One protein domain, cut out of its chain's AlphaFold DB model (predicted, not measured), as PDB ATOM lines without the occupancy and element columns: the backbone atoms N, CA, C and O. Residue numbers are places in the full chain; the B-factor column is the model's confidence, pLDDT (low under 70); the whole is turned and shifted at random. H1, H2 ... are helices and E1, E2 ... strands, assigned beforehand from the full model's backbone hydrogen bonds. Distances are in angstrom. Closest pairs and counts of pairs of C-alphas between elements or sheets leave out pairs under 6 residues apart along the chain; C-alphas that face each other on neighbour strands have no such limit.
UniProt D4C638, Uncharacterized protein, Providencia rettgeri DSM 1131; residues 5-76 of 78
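This is residues 5 to 76 of the 78 residues of an uncharacterized protein of Providencia rettgeri DSM 1131 (UniProt D4C638). The domain is a strongly twisted wall of five strands, E1 to E5, from which one helix, H1, sticks out as an arm. H1 follows directly on the edge strand E5 and meets the sheet with its first residues, 61 to 64, while residues 65 to 76 stand free; the loop residues 50 to 55, between E4 and E5, stick out as well. The printed part has 72 residues, with five named strands and then one named helix along the chain, and its class is mixed, helices and strands. The sheet's order is E1, E2, E3, E4, E5, antiparallel throughout. The whole is only just compact, close to loose, with a radius of gyration of the C-alphas of 13.2 A and spans of 40 by 29 by 29 A, the arm H1 adding to the length.

E1, residues 6 to 11, is an edge strand and forms a hairpin with E2, residues 20 to 25; N 9 and O 22 are 2.9 A apart, within hydrogen-bond range. E2 forms a hairpin with E3, residues 28 to 34, at 156 degrees between their directions, and N 23 and O 31 are within hydrogen-bond range at 2.9 A. E3 forms a hairpin with E4, residues 43 to 46, where N 45 and O 32 are 2.8 A apart. E4 forms a hairpin with the other edge strand, E5, residues 57 to 60, where N 44 and O 59 are 2.9 A apart. The five strands make a meander, each the antiparallel neighbour of the one before. From edge to edge the strands' lines turn by 82 degrees. E1 is apart from E4 and E5, and E2 is apart from E5. H1, residues 61 to 76, only grazes the sheet with its residues 61 to 64; the closest C-alphas of E4 and H1 are those of Glu 43 and Leu 61, 5.0 A apart. In H1 every O i to N i+4 pair is within hydrogen-bond range.

E1 begins at C-alpha 6, (44.511, -7.715, 46.863), and is 15.5 A long. E2 measures 16.5 A and E3, the longest strand with 7 residues, 17.8 A. E4 and E5 have 4 residues each; E5 ends at C-alpha 60, (46.271, 11.672, 41.804). H1 is 22.9 A long and ends at C-alpha 76, (52.953, -6.657, 26.175).

The two C-alphas farthest apart are those of Met 14 and Lys 76, 40.7 A. The printed part has no cut. The links E2 to E3 and E5 to H1 are tight, the others short. The mean pLDDT of the printed part is 92.6, and no printed residue is under 70.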
ATOM      1  N   LYS A   5      46.572 -12.028  47.284       89.56
ATOM      2  CA  LYS A   5      45.278 -11.430  46.987       89.56
ATOM      3  C   LYS A   5      45.274  -9.974  47.440       89.56
ATOM      4  O   LYS A   5      45.663  -9.673  48.566       89.56
ATOM      5  N   LEU A   6      44.821  -9.102  46.545       94.06
ATOM      6  CA  LEU A   6      44.511  -7.715  46.863       94.06
ATOM      7  C   LEU A   6      43.075  -7.620  47.373       94.06
ATOM      8  O   LEU A   6      42.160  -8.190  46.770       94.06
ATOM      9  N   GLU A   7      42.889  -6.902  48.471       95.94
ATOM     10  CA  GLU A   7      41.598  -6.720  49.133       95.94
ATOM     11  C   GLU A   7      41.374  -5.241  49.468       95.94
ATOM     12  O   GLU A   7      42.331  -4.494  49.669       95.94
ATOM     13  N   LEU A   8      40.104  -4.824  49.480       96.38
ATOM     14  CA  LEU A   8      39.688  -3.455  49.776       96.38
ATOM     15  C   LEU A   8      38.984  -3.396  51.125       96.38
ATOM     16  O   LEU A   8      38.086  -4.199  51.390       96.38
ATOM     17  N   PHE A   9      39.338  -2.397  51.925       96.19
ATOM     18  CA  PHE A   9      38.723  -2.139  53.220       96.19
ATOM     19  C   PHE A   9      38.370  -0.664  53.353       96.19
ATOM     20  O   PHE A   9      39.116   0.203  52.912       96.19
ATOM     21  N   PHE A  10      37.234  -0.370  53.978       94.56
ATOM     22  CA  PHE A  10      36.959   0.994  54.414       94.56
ATOM     23  C   PHE A  10      37.798   1.309  55.648       94.56
ATOM     24  O   PHE A  10      37.868   0.495  56.571       94.56
ATOM     25  N   SER A  11      38.397   2.492  55.665       91.31
ATOM     26  CA  SER A  11      39.227   2.976  56.764       91.31
ATOM     27  C   SER A  11      38.866   4.422  57.104       91.31
ATOM     28  O   SER A  11      38.279   5.143  56.299       91.31
ATOM     29  N   SER A  12      39.160   4.831  58.337       90.56
ATOM     30  CA  SER A  12      38.967   6.202  58.821       90.56
ATOM     31  C   SER A  12      40.200   6.626  59.627       90.56
ATOM     32  O   SER A  12      40.133   6.679  60.859       90.56
ATOM     33  N   PRO A  13      41.345   6.850  58.962       87.75
ATOM     34  CA  PRO A  13      42.579   7.281  59.614       87.75
ATOM     35  C   PRO A  13      42.413   8.678  60.216       87.75
ATOM     36  O   PRO A  13      41.558   9.448  59.785       87.75
ATOM     37  N   MET A  14      43.244   9.030  61.199       89.75
ATOM     38  CA  MET A  14      43.190  10.364  61.816       89.75
ATOM     39  C   MET A  14      43.692  11.469  60.878       89.75
ATOM     40  O   MET A  14      43.417  12.645  61.102       89.75
ATOM     41  N   GLU A  15      44.462  11.091  59.865       86.25
ATOM     42  CA  GLU A  15      45.122  11.966  58.905       86.25
ATOM     43  C   GLU A  15      44.182  12.485  57.807       86.25
ATOM     44  O   GLU A  15      44.557  13.408  57.085       86.25
ATOM     45  N   TYR A  16      42.985  11.906  57.685       88.06
ATOM     46  CA  TYR A  16      42.019  12.199  56.630       88.06
ATOM     47  C   TYR A  16      40.684  12.650  57.220       88.06
ATOM     48  O   TYR A  16      40.241  12.147  58.255       88.06
ATOM     49  N   GLU A  17      40.034  13.608  56.561       84.50
ATOM     50  CA  GLU A  17      38.739  14.126  57.024       84.50
ATOM     51  C   GLU A  17      37.586  13.185  56.660       84.50
ATOM     52  O   GLU A  17      36.593  13.095  57.389       84.50
ATOM     53  N   ASN A  18      37.713  12.469  55.539       88.62
ATOM     54  CA  ASN A  18      36.697  11.555  55.034       88.62
ATOM     55  C   ASN A  18      37.113  10.085  55.155       88.62
ATOM     56  O   ASN A  18      38.288   9.741  55.255       88.62
ATOM     57  N   LEU A  19      36.115   9.199  55.061       91.38
ATOM     58  CA  LEU A  19      36.331   7.759  54.930       91.38
ATOM     59  C   LEU A  19      37.196   7.468  53.693       91.38
ATOM     60  O   LEU A  19      36.898   7.952  52.593       91.38
ATOM     61  N   THR A  20      38.223   6.648  53.884       94.25
ATOM     62  CA  THR A  20      39.174   6.212  52.862       94.25
ATOM     63  C   THR A  20      38.912   4.761  52.448       94.25
ATOM     64  O   THR A  20      38.194   4.005  53.116       94.25
ATOM     65  N   LEU A  21      39.498   4.362  51.319       96.75
ATOM     66  CA  LEU A  21      39.600   2.968  50.894       96.75
ATOM     67  C   LEU A  21      41.054   2.515  50.975       96.75
ATOM     68  O   LEU A  21      41.926   3.039  50.287       96.75
ATOM     69  N   GLU A  22      41.302   1.502  51.788       95.94
ATOM     70  CA  GLU A  22      42.601   0.874  51.948       95.94
ATOM     71  C   GLU A  22      42.730  -0.338  51.022       95.94
ATOM     72  O   GLU A  22      41.833  -1.184  50.963       95.94
ATOM     73  N   VAL A  23      43.858  -0.440  50.320       96.25
ATOM     74  CA  VAL A  23      44.249  -1.624  49.552       96.25
ATOM     75  C   VAL A  23      45.243  -2.425  50.384       96.25
ATOM     76  O   VAL A  23      46.310  -1.913  50.741       96.25
ATOM     77  N   GLN A  24      44.929  -3.691  50.644       95.06
ATOM     78  CA  GLN A  24      45.808  -4.608  51.366       95.06
ATOM     79  C   GLN A  24      46.275  -5.761  50.482       95.06
ATOM     80  O   GLN A  24      45.499  -6.318  49.705       95.06
ATOM     81  N   LEU A  25      47.538  -6.155  50.643       93.75
ATOM     82  CA  LEU A  25      48.115  -7.381  50.106       93.75
ATOM     83  C   LEU A  25      48.468  -8.298  51.275       93.75
ATOM     84  O   LEU A  25      49.361  -7.985  52.055       93.75
ATOM     85  N   ASN A  26      47.814  -9.455  51.384       90.56
ATOM     86  CA  ASN A  26      48.052 -10.400  52.484       90.56
ATOM     87  C   ASN A  26      47.925  -9.767  53.886       90.56
ATOM     88  O   ASN A  26      48.720 -10.099  54.766       90.56
ATOM     89  N   TRP A  27      46.923  -8.904  54.087       88.12
ATOM     90  CA  TRP A  27      46.690  -8.124  55.317       88.12
ATOM     91  C   TRP A  27      47.690  -6.995  55.591       88.12
ATOM     92  O   TRP A  27      47.567  -6.303  56.598       88.12
ATOM     93  N   GLU A  28      48.657  -6.777  54.700       91.06
ATOM     94  CA  GLU A  28      49.560  -5.633  54.767       91.06
ATOM     95  C   GLU A  28      48.997  -4.497  53.921       91.06
ATOM     96  O   GLU A  28      48.699  -4.674  52.735       91.06
ATOM     97  N   ARG A  29      48.868  -3.316  54.517       91.50
ATOM     98  CA  ARG A  29      48.454  -2.103  53.818       91.50
ATOM     99  C   ARG A  29      49.502  -1.706  52.782       91.50
ATOM    100  O   ARG A  29      50.653  -1.452  53.127       91.50
ATOM    101  N   VAL A  30      49.089  -1.608  51.520       94.62
ATOM    102  CA  VAL A  30      49.971  -1.213  50.406       94.62
ATOM    103  C   VAL A  30      49.599   0.135  49.807       94.62
ATOM    104  O   VAL A  30      50.471   0.835  49.297       94.62
ATOM    105  N   ALA A  31      48.329   0.527  49.887       95.62
ATOM    106  CA  ALA A  31      47.878   1.834  49.436       95.62
ATOM    107  C   ALA A  31      46.661   2.316  50.227       95.62
ATOM    108  O   ALA A  31      45.896   1.507  50.752       95.62
ATOM    109  N   GLU A  32      46.451   3.625  50.255       96.19
ATOM    110  CA  GLU A  32      45.219   4.241  50.739       96.19
ATOM    111  C   GLU A  32      44.729   5.296  49.755       96.19
ATOM    112  O   GLU A  32      45.505   6.119  49.275       96.19
ATOM    113  N   ILE A  33      43.434   5.253  49.458       97.38
ATOM    114  CA  ILE A  33      42.742   6.173  48.564       97.38
ATOM    115  C   ILE A  33      41.829   7.052  49.411       97.38
ATOM    116  O   ILE A  33      40.973   6.543  50.138       97.38
ATOM    117  N   ASN A  34      41.980   8.366  49.292       95.81
ATOM    118  CA  ASN A  34      41.145   9.344  49.983       95.81
ATOM    119  C   ASN A  34      40.426  10.263  48.984       95.81
ATOM    120  O   ASN A  34      40.823  10.391  47.824       95.81
ATOM    121  N   GLN A  35      39.362  10.903  49.465       96.06
ATOM    122  CA  GLN A  35      38.477  11.772  48.683       96.06
ATOM    123  C   GLN A  35      38.452  13.216  49.199       96.06
ATOM    124  O   GLN A  35      37.541  13.972  48.871       96.06
ATOM    125  N   ASP A  36      39.439  13.617  50.002       95.19
ATOM    126  CA  ASP A  36      39.438  14.926  50.672       95.19
ATOM    127  C   ASP A  36      39.510  16.094  49.673       95.19
ATOM    128  O   ASP A  36      39.034  17.193  49.950       95.19
ATOM    129  N   LYS A  37      40.024  15.847  48.462       93.81
ATOM    130  CA  LYS A  37      40.030  16.804  47.341       93.81
ATOM    131  C   LYS A  37      38.791  16.717  46.431       93.81
ATOM    132  O   LYS A  37      38.746  17.355  45.378       93.81
ATOM    133  N   GLY A  38      37.772  15.968  46.846       93.81
ATOM    134  CA  GLY A  38      36.549  15.707  46.093       93.81
ATOM    135  C   GLY A  38      36.627  14.437  45.243       93.81
ATOM    136  O   GLY A  38      37.704  13.955  44.900       93.81
ATOM    137  N   VAL A  39      35.457  13.904  44.882       92.69
ATOM    138  CA  VAL A  39      35.319  12.628  44.153       92.69
ATOM    139  C   VAL A  39      35.943  12.638  42.756       92.69
ATOM    140  O   VAL A  39      36.311  11.582  42.257       92.69
ATOM    141  N   ASP A  40      36.103  13.820  42.155       95.56
ATOM    142  CA  ASP A  40      36.750  13.997  40.850       95.56
ATOM    143  C   ASP A  40      38.281  14.140  40.957       95.56
ATOM    144  O   ASP A  40      38.966  14.179  39.942       95.56
ATOM    145  N   ASN A  41      38.831  14.240  42.174       95.94
ATOM    146  CA  ASN A  41      40.265  14.421  42.421       95.94
ATOM    147  C   ASN A  41      40.762  13.467  43.516       95.94
ATOM    148  O   ASN A  41      41.426  13.889  44.466       95.94
ATOM    149  N   LEU A  42      40.413  12.182  43.408       97.56
ATOM    150  CA  LEU A  42      40.871  11.171  44.361       97.56
ATOM    151  C   LEU A  42      42.401  11.121  44.407       97.56
ATOM    152  O   LEU A  42      43.080  11.143  43.377       97.56
ATOM    153  N   GLU A  43      42.945  11.002  45.613       97.38
ATOM    154  CA  GLU A  43      44.379  10.839  45.834       97.38
ATOM    155  C   GLU A  43      44.685   9.454  46.373       97.38
ATOM    156  O   GLU A  43      43.948   8.922  47.203       97.38
ATOM    157  N   ILE A  44      45.818   8.911  45.942       97.19
ATOM    158  CA  ILE A  44      46.376   7.666  46.455       97.19
ATOM    159  C   ILE A  44      47.710   7.929  47.143       97.19
ATOM    160  O   ILE A  44      48.554   8.667  46.633       97.19
ATOM    161  N   GLU A  45      47.897   7.300  48.295       95.06
ATOM    162  CA  GLU A  45      49.160   7.206  49.016       95.06
ATOM    163  C   GLU A  45      49.654   5.756  48.978       95.06
ATOM    164  O   GLU A  45      48.883   4.836  49.254       95.06
ATOM    165  N   LEU A  46      50.922   5.542  48.621       94.12
ATOM    166  CA  LEU A  46      51.543   4.216  48.569       94.12
ATOM    167  C   LEU A  46      52.414   3.979  49.804       94.12
ATOM    168  O   LEU A  46      53.305   4.770  50.118       94.12
ATOM    169  N   PHE A  47      52.183   2.849  50.470       89.12
ATOM    170  CA  PHE A  47      52.891   2.450  51.684       89.12
ATOM    171  C   PHE A  47      54.125   1.614  51.343       89.12
ATOM    172  O   PHE A  47      54.160   0.885  50.352       89.12
ATOM    173  N   GLY A  48      55.168   1.749  52.164       80.62
ATOM    174  CA  GLY A  48      56.492   1.192  51.873       80.62
ATOM    175  C   GLY A  48      57.386   2.113  51.034       80.62
ATOM    176  O   GLY A  48      58.465   1.689  50.620       80.62
ATOM    177  N   SER A  49      56.975   3.367  50.799       73.31
ATOM    178  CA  SER A  49      57.864   4.398  50.261       73.31
ATOM    179  C   SER A  49      58.955   4.757  51.275       73.31
ATOM    180  O   SER A  49      58.763   4.673  52.489       73.31
ATOM    181  N   ASP A  50      60.127   5.143  50.776       75.81
ATOM    182  CA  ASP A  50      61.281   5.413  51.624       75.81
ATOM    183  C   ASP A  50      61.156   6.758  52.360       75.81
ATOM    184  O   ASP A  50      61.611   7.812  51.901       75.81
ATOM    185  N   LEU A  51      60.557   6.702  53.551       72.12
ATOM    186  CA  LEU A  51      60.425   7.852  54.443       72.12
ATOM    187  C   LEU A  51      61.783   8.379  54.928       72.12
ATOM    188  O   LEU A  51      61.883   9.558  55.265       72.12
ATOM    189  N   SER A  52      62.837   7.552  54.941       81.75
ATOM    190  CA  SER A  52      64.171   7.988  55.380       81.75
ATOM    191  C   SER A  52      64.805   8.985  54.409       81.75
ATOM    192  O   SER A  52      65.559   9.861  54.827       81.75
ATOM    193  N   HIS A  53      64.415   8.922  53.134       79.69
ATOM    194  CA  HIS A  53      64.794   9.891  52.109       79.69
ATOM    195  C   HIS A  53      63.775  11.033  51.955       79.69
ATOM    196  O   HIS A  53      63.882  11.831  51.026       79.69
ATOM    197  N   GLY A  54      62.789  11.129  52.858       76.44
ATOM    198  CA  GLY A  54      61.740  12.150  52.809       76.44
ATOM    199  C   GLY A  54      60.789  11.989  51.621       76.44
ATOM    200  O   GLY A  54      60.165  12.964  51.205       76.44
ATOM    201  N   PHE A  55      60.695  10.786  51.050       83.19
ATOM    202  CA  PHE A  55      59.838  10.519  49.905       83.19
ATOM    203  C   PHE A  55      58.498   9.926  50.352       83.19
ATOM    204  O   PHE A  55      58.404   8.767  50.767       83.19
ATOM    205  N   THR A  56      57.447  10.729  50.210       85.75
ATOM    206  CA  THR A  56      56.058  10.284  50.341       85.75
ATOM    207  C   THR A  56      55.475  10.091  48.951       85.75
ATOM    208  O   THR A  56      55.370  11.038  48.170       85.75
ATOM    209  N   ALA A  57      55.081   8.862  48.638       91.75
ATOM    210  CA  ALA A  57      54.443   8.542  47.372       91.75
ATOM    211  C   ALA A  57      52.943   8.864  47.444       91.75
ATOM    212  O   ALA A  57      52.130   7.968  47.659       91.75
ATOM    213  N   LYS A  58      52.582  10.139  47.248       93.88
ATOM    214  CA  LYS A  58      51.189  10.603  47.142       93.88
ATOM    215  C   LYS A  58      50.949  11.328  45.817       93.88
ATOM    216  O   LYS A  58      51.748  12.180  45.434       93.88
ATOM    217  N   MET A  59      49.890  10.959  45.101       96.25
ATOM    218  CA  MET A  59      49.592  11.469  43.755       96.25
ATOM    219  C   MET A  59      48.096  11.331  43.414       96.25
ATOM    220  O   MET A  59      47.379  10.627  44.134       96.25
ATOM    221  N   PRO A  60      47.607  11.951  42.323       97.69
ATOM    222  CA  PRO A  60      46.271  11.672  41.804       97.69
ATOM    223  C   PRO A  60      46.111  10.189  41.442       97.69
ATOM    224  O   PRO A  60      46.999   9.588  40.830       97.69
ATOM    225  N   LEU A  61      44.978   9.594  41.821       97.88
ATOM    226  CA  LEU A  61      44.703   8.177  41.568       97.88
ATOM    227  C   LEU A  61      44.687   7.864  40.065       97.88
ATOM    228  O   LEU A  61      45.289   6.879  39.632       97.88
ATOM    229  N   ASP A  62      44.041   8.719  39.274       98.06
ATOM    230  CA  ASP A  62      43.898   8.520  37.830       98.06
ATOM    231  C   ASP A  62      45.242   8.582  37.095       98.06
ATOM    232  O   ASP A  62      45.483   7.782  36.186       98.06
ATOM    233  N   ASP A  63      46.153   9.452  37.536       98.00
ATOM    234  CA  ASP A  63      47.506   9.541  36.978       98.00
ATOM    235  C   ASP A  63      48.277   8.231  37.197       98.00
ATOM    236  O   ASP A  63      48.895   7.704  36.266       98.00
ATOM    237  N   LEU A  64      48.196   7.656  38.406       97.62
ATOM    238  CA  LEU A  64      48.833   6.375  38.712       97.62
ATOM    239  C   LEU A  64      48.219   5.226  37.897       97.62
ATOM    240  O   LEU A  64      48.944   4.392  37.354       97.62
ATOM    241  N   ILE A  65      46.890   5.167  37.784       97.94
ATOM    242  CA  ILE A  65      46.213   4.136  36.982       97.94
ATOM    243  C   ILE A  65      46.648   4.237  35.516       97.94
ATOM    244  O   ILE A  65      46.991   3.218  34.908       97.94
ATOM    245  N   SER A  66      46.669   5.452  34.967       98.38
ATOM    246  CA  SER A  66      47.052   5.716  33.579       98.38
ATOM    247  C   SER A  66      48.464   5.210  33.277       98.38
ATOM    248  O   SER A  66      48.647   4.395  32.365       98.38
ATOM    249  N   ILE A  67      49.455   5.586  34.096       98.44
ATOM    250  CA  ILE A  67      50.850   5.190  33.854       98.44
ATOM    251  C   ILE A  67      51.080   3.682  34.055       98.44
ATOM    252  O   ILE A  67      51.870   3.075  33.331       98.44
ATOM    253  N   LEU A  68      50.361   3.032  34.981       97.94
ATOM    254  CA  LEU A  68      50.434   1.578  35.170       97.94
ATOM    255  C   LEU A  68      49.841   0.810  33.979       97.94
ATOM    256  O   LEU A  68      50.376  -0.230  33.580       97.94
ATOM    257  N   ILE A  69      48.754   1.317  33.391       98.25
ATOM    258  CA  ILE A  69      48.177   0.768  32.157       98.25
ATOM    259  C   ILE A  69      49.175   0.911  31.005       98.25
ATOM    260  O   ILE A  69      49.447  -0.078  30.318       98.25
ATOM    261  N   GLU A  70      49.760   2.099  30.831       98.38
ATOM    262  CA  GLU A  70      50.771   2.359  29.803       98.38
ATOM    263  C   GLU A  70      51.981   1.422  29.947       98.38
ATOM    264  O   GLU A  70      52.402   0.793  28.971       98.38
ATOM    265  N   ALA A  71      52.500   1.258  31.166       98.44
ATOM    266  CA  ALA A  71      53.621   0.368  31.452       98.44
ATOM    267  C   ALA A  71      53.303  -1.096  31.094       98.44
ATOM    268  O   ALA A  71      54.087  -1.762  30.410       98.44
ATOM    269  N   ARG A  72      52.127  -1.596  31.498       98.12
ATOM    270  CA  ARG A  72      51.665  -2.954  31.167       98.12
ATOM    271  C   ARG A  72      51.574  -3.160  29.658       98.12
ATOM    272  O   ARG A  72      52.013  -4.190  29.147       98.12
ATOM    273  N   ASP A  73      50.965  -2.216  28.953       98.31
ATOM    274  CA  ASP A  73      50.724  -2.334  27.517       98.31
ATOM    275  C   ASP A  73      52.022  -2.191  26.714       98.31
ATOM    276  O   ASP A  73      52.172  -2.834  25.676       98.31
ATOM    277  N   THR A  74      52.984  -1.422  27.224       98.12
ATOM    278  CA  THR A  74      54.346  -1.339  26.683       98.12
ATOM    279  C   THR A  74      55.064  -2.684  26.780       98.12
ATOM    280  O   THR A  74      55.602  -3.157  25.782       98.12
ATOM    281  N   LEU A  75      55.020  -3.350  27.940       97.69
ATOM    282  CA  LEU A  75      55.639  -4.669  28.125       97.69
ATOM    283  C   LEU A  75      54.991  -5.761  27.264       97.69
ATOM    284  O   LEU A  75      55.684  -6.648  26.783       97.69
ATOM    285  N   LYS A  76      53.675  -5.696  27.032       96.62
ATOM    286  CA  LYS A  76      52.953  -6.657  26.175       96.62
ATOM    287  C   LYS A  76      53.265  -6.535  24.681       96.62
ATOM    288  O   LYS A  76      52.900  -7.431  23.926       96.62
TER     289      LYS A  76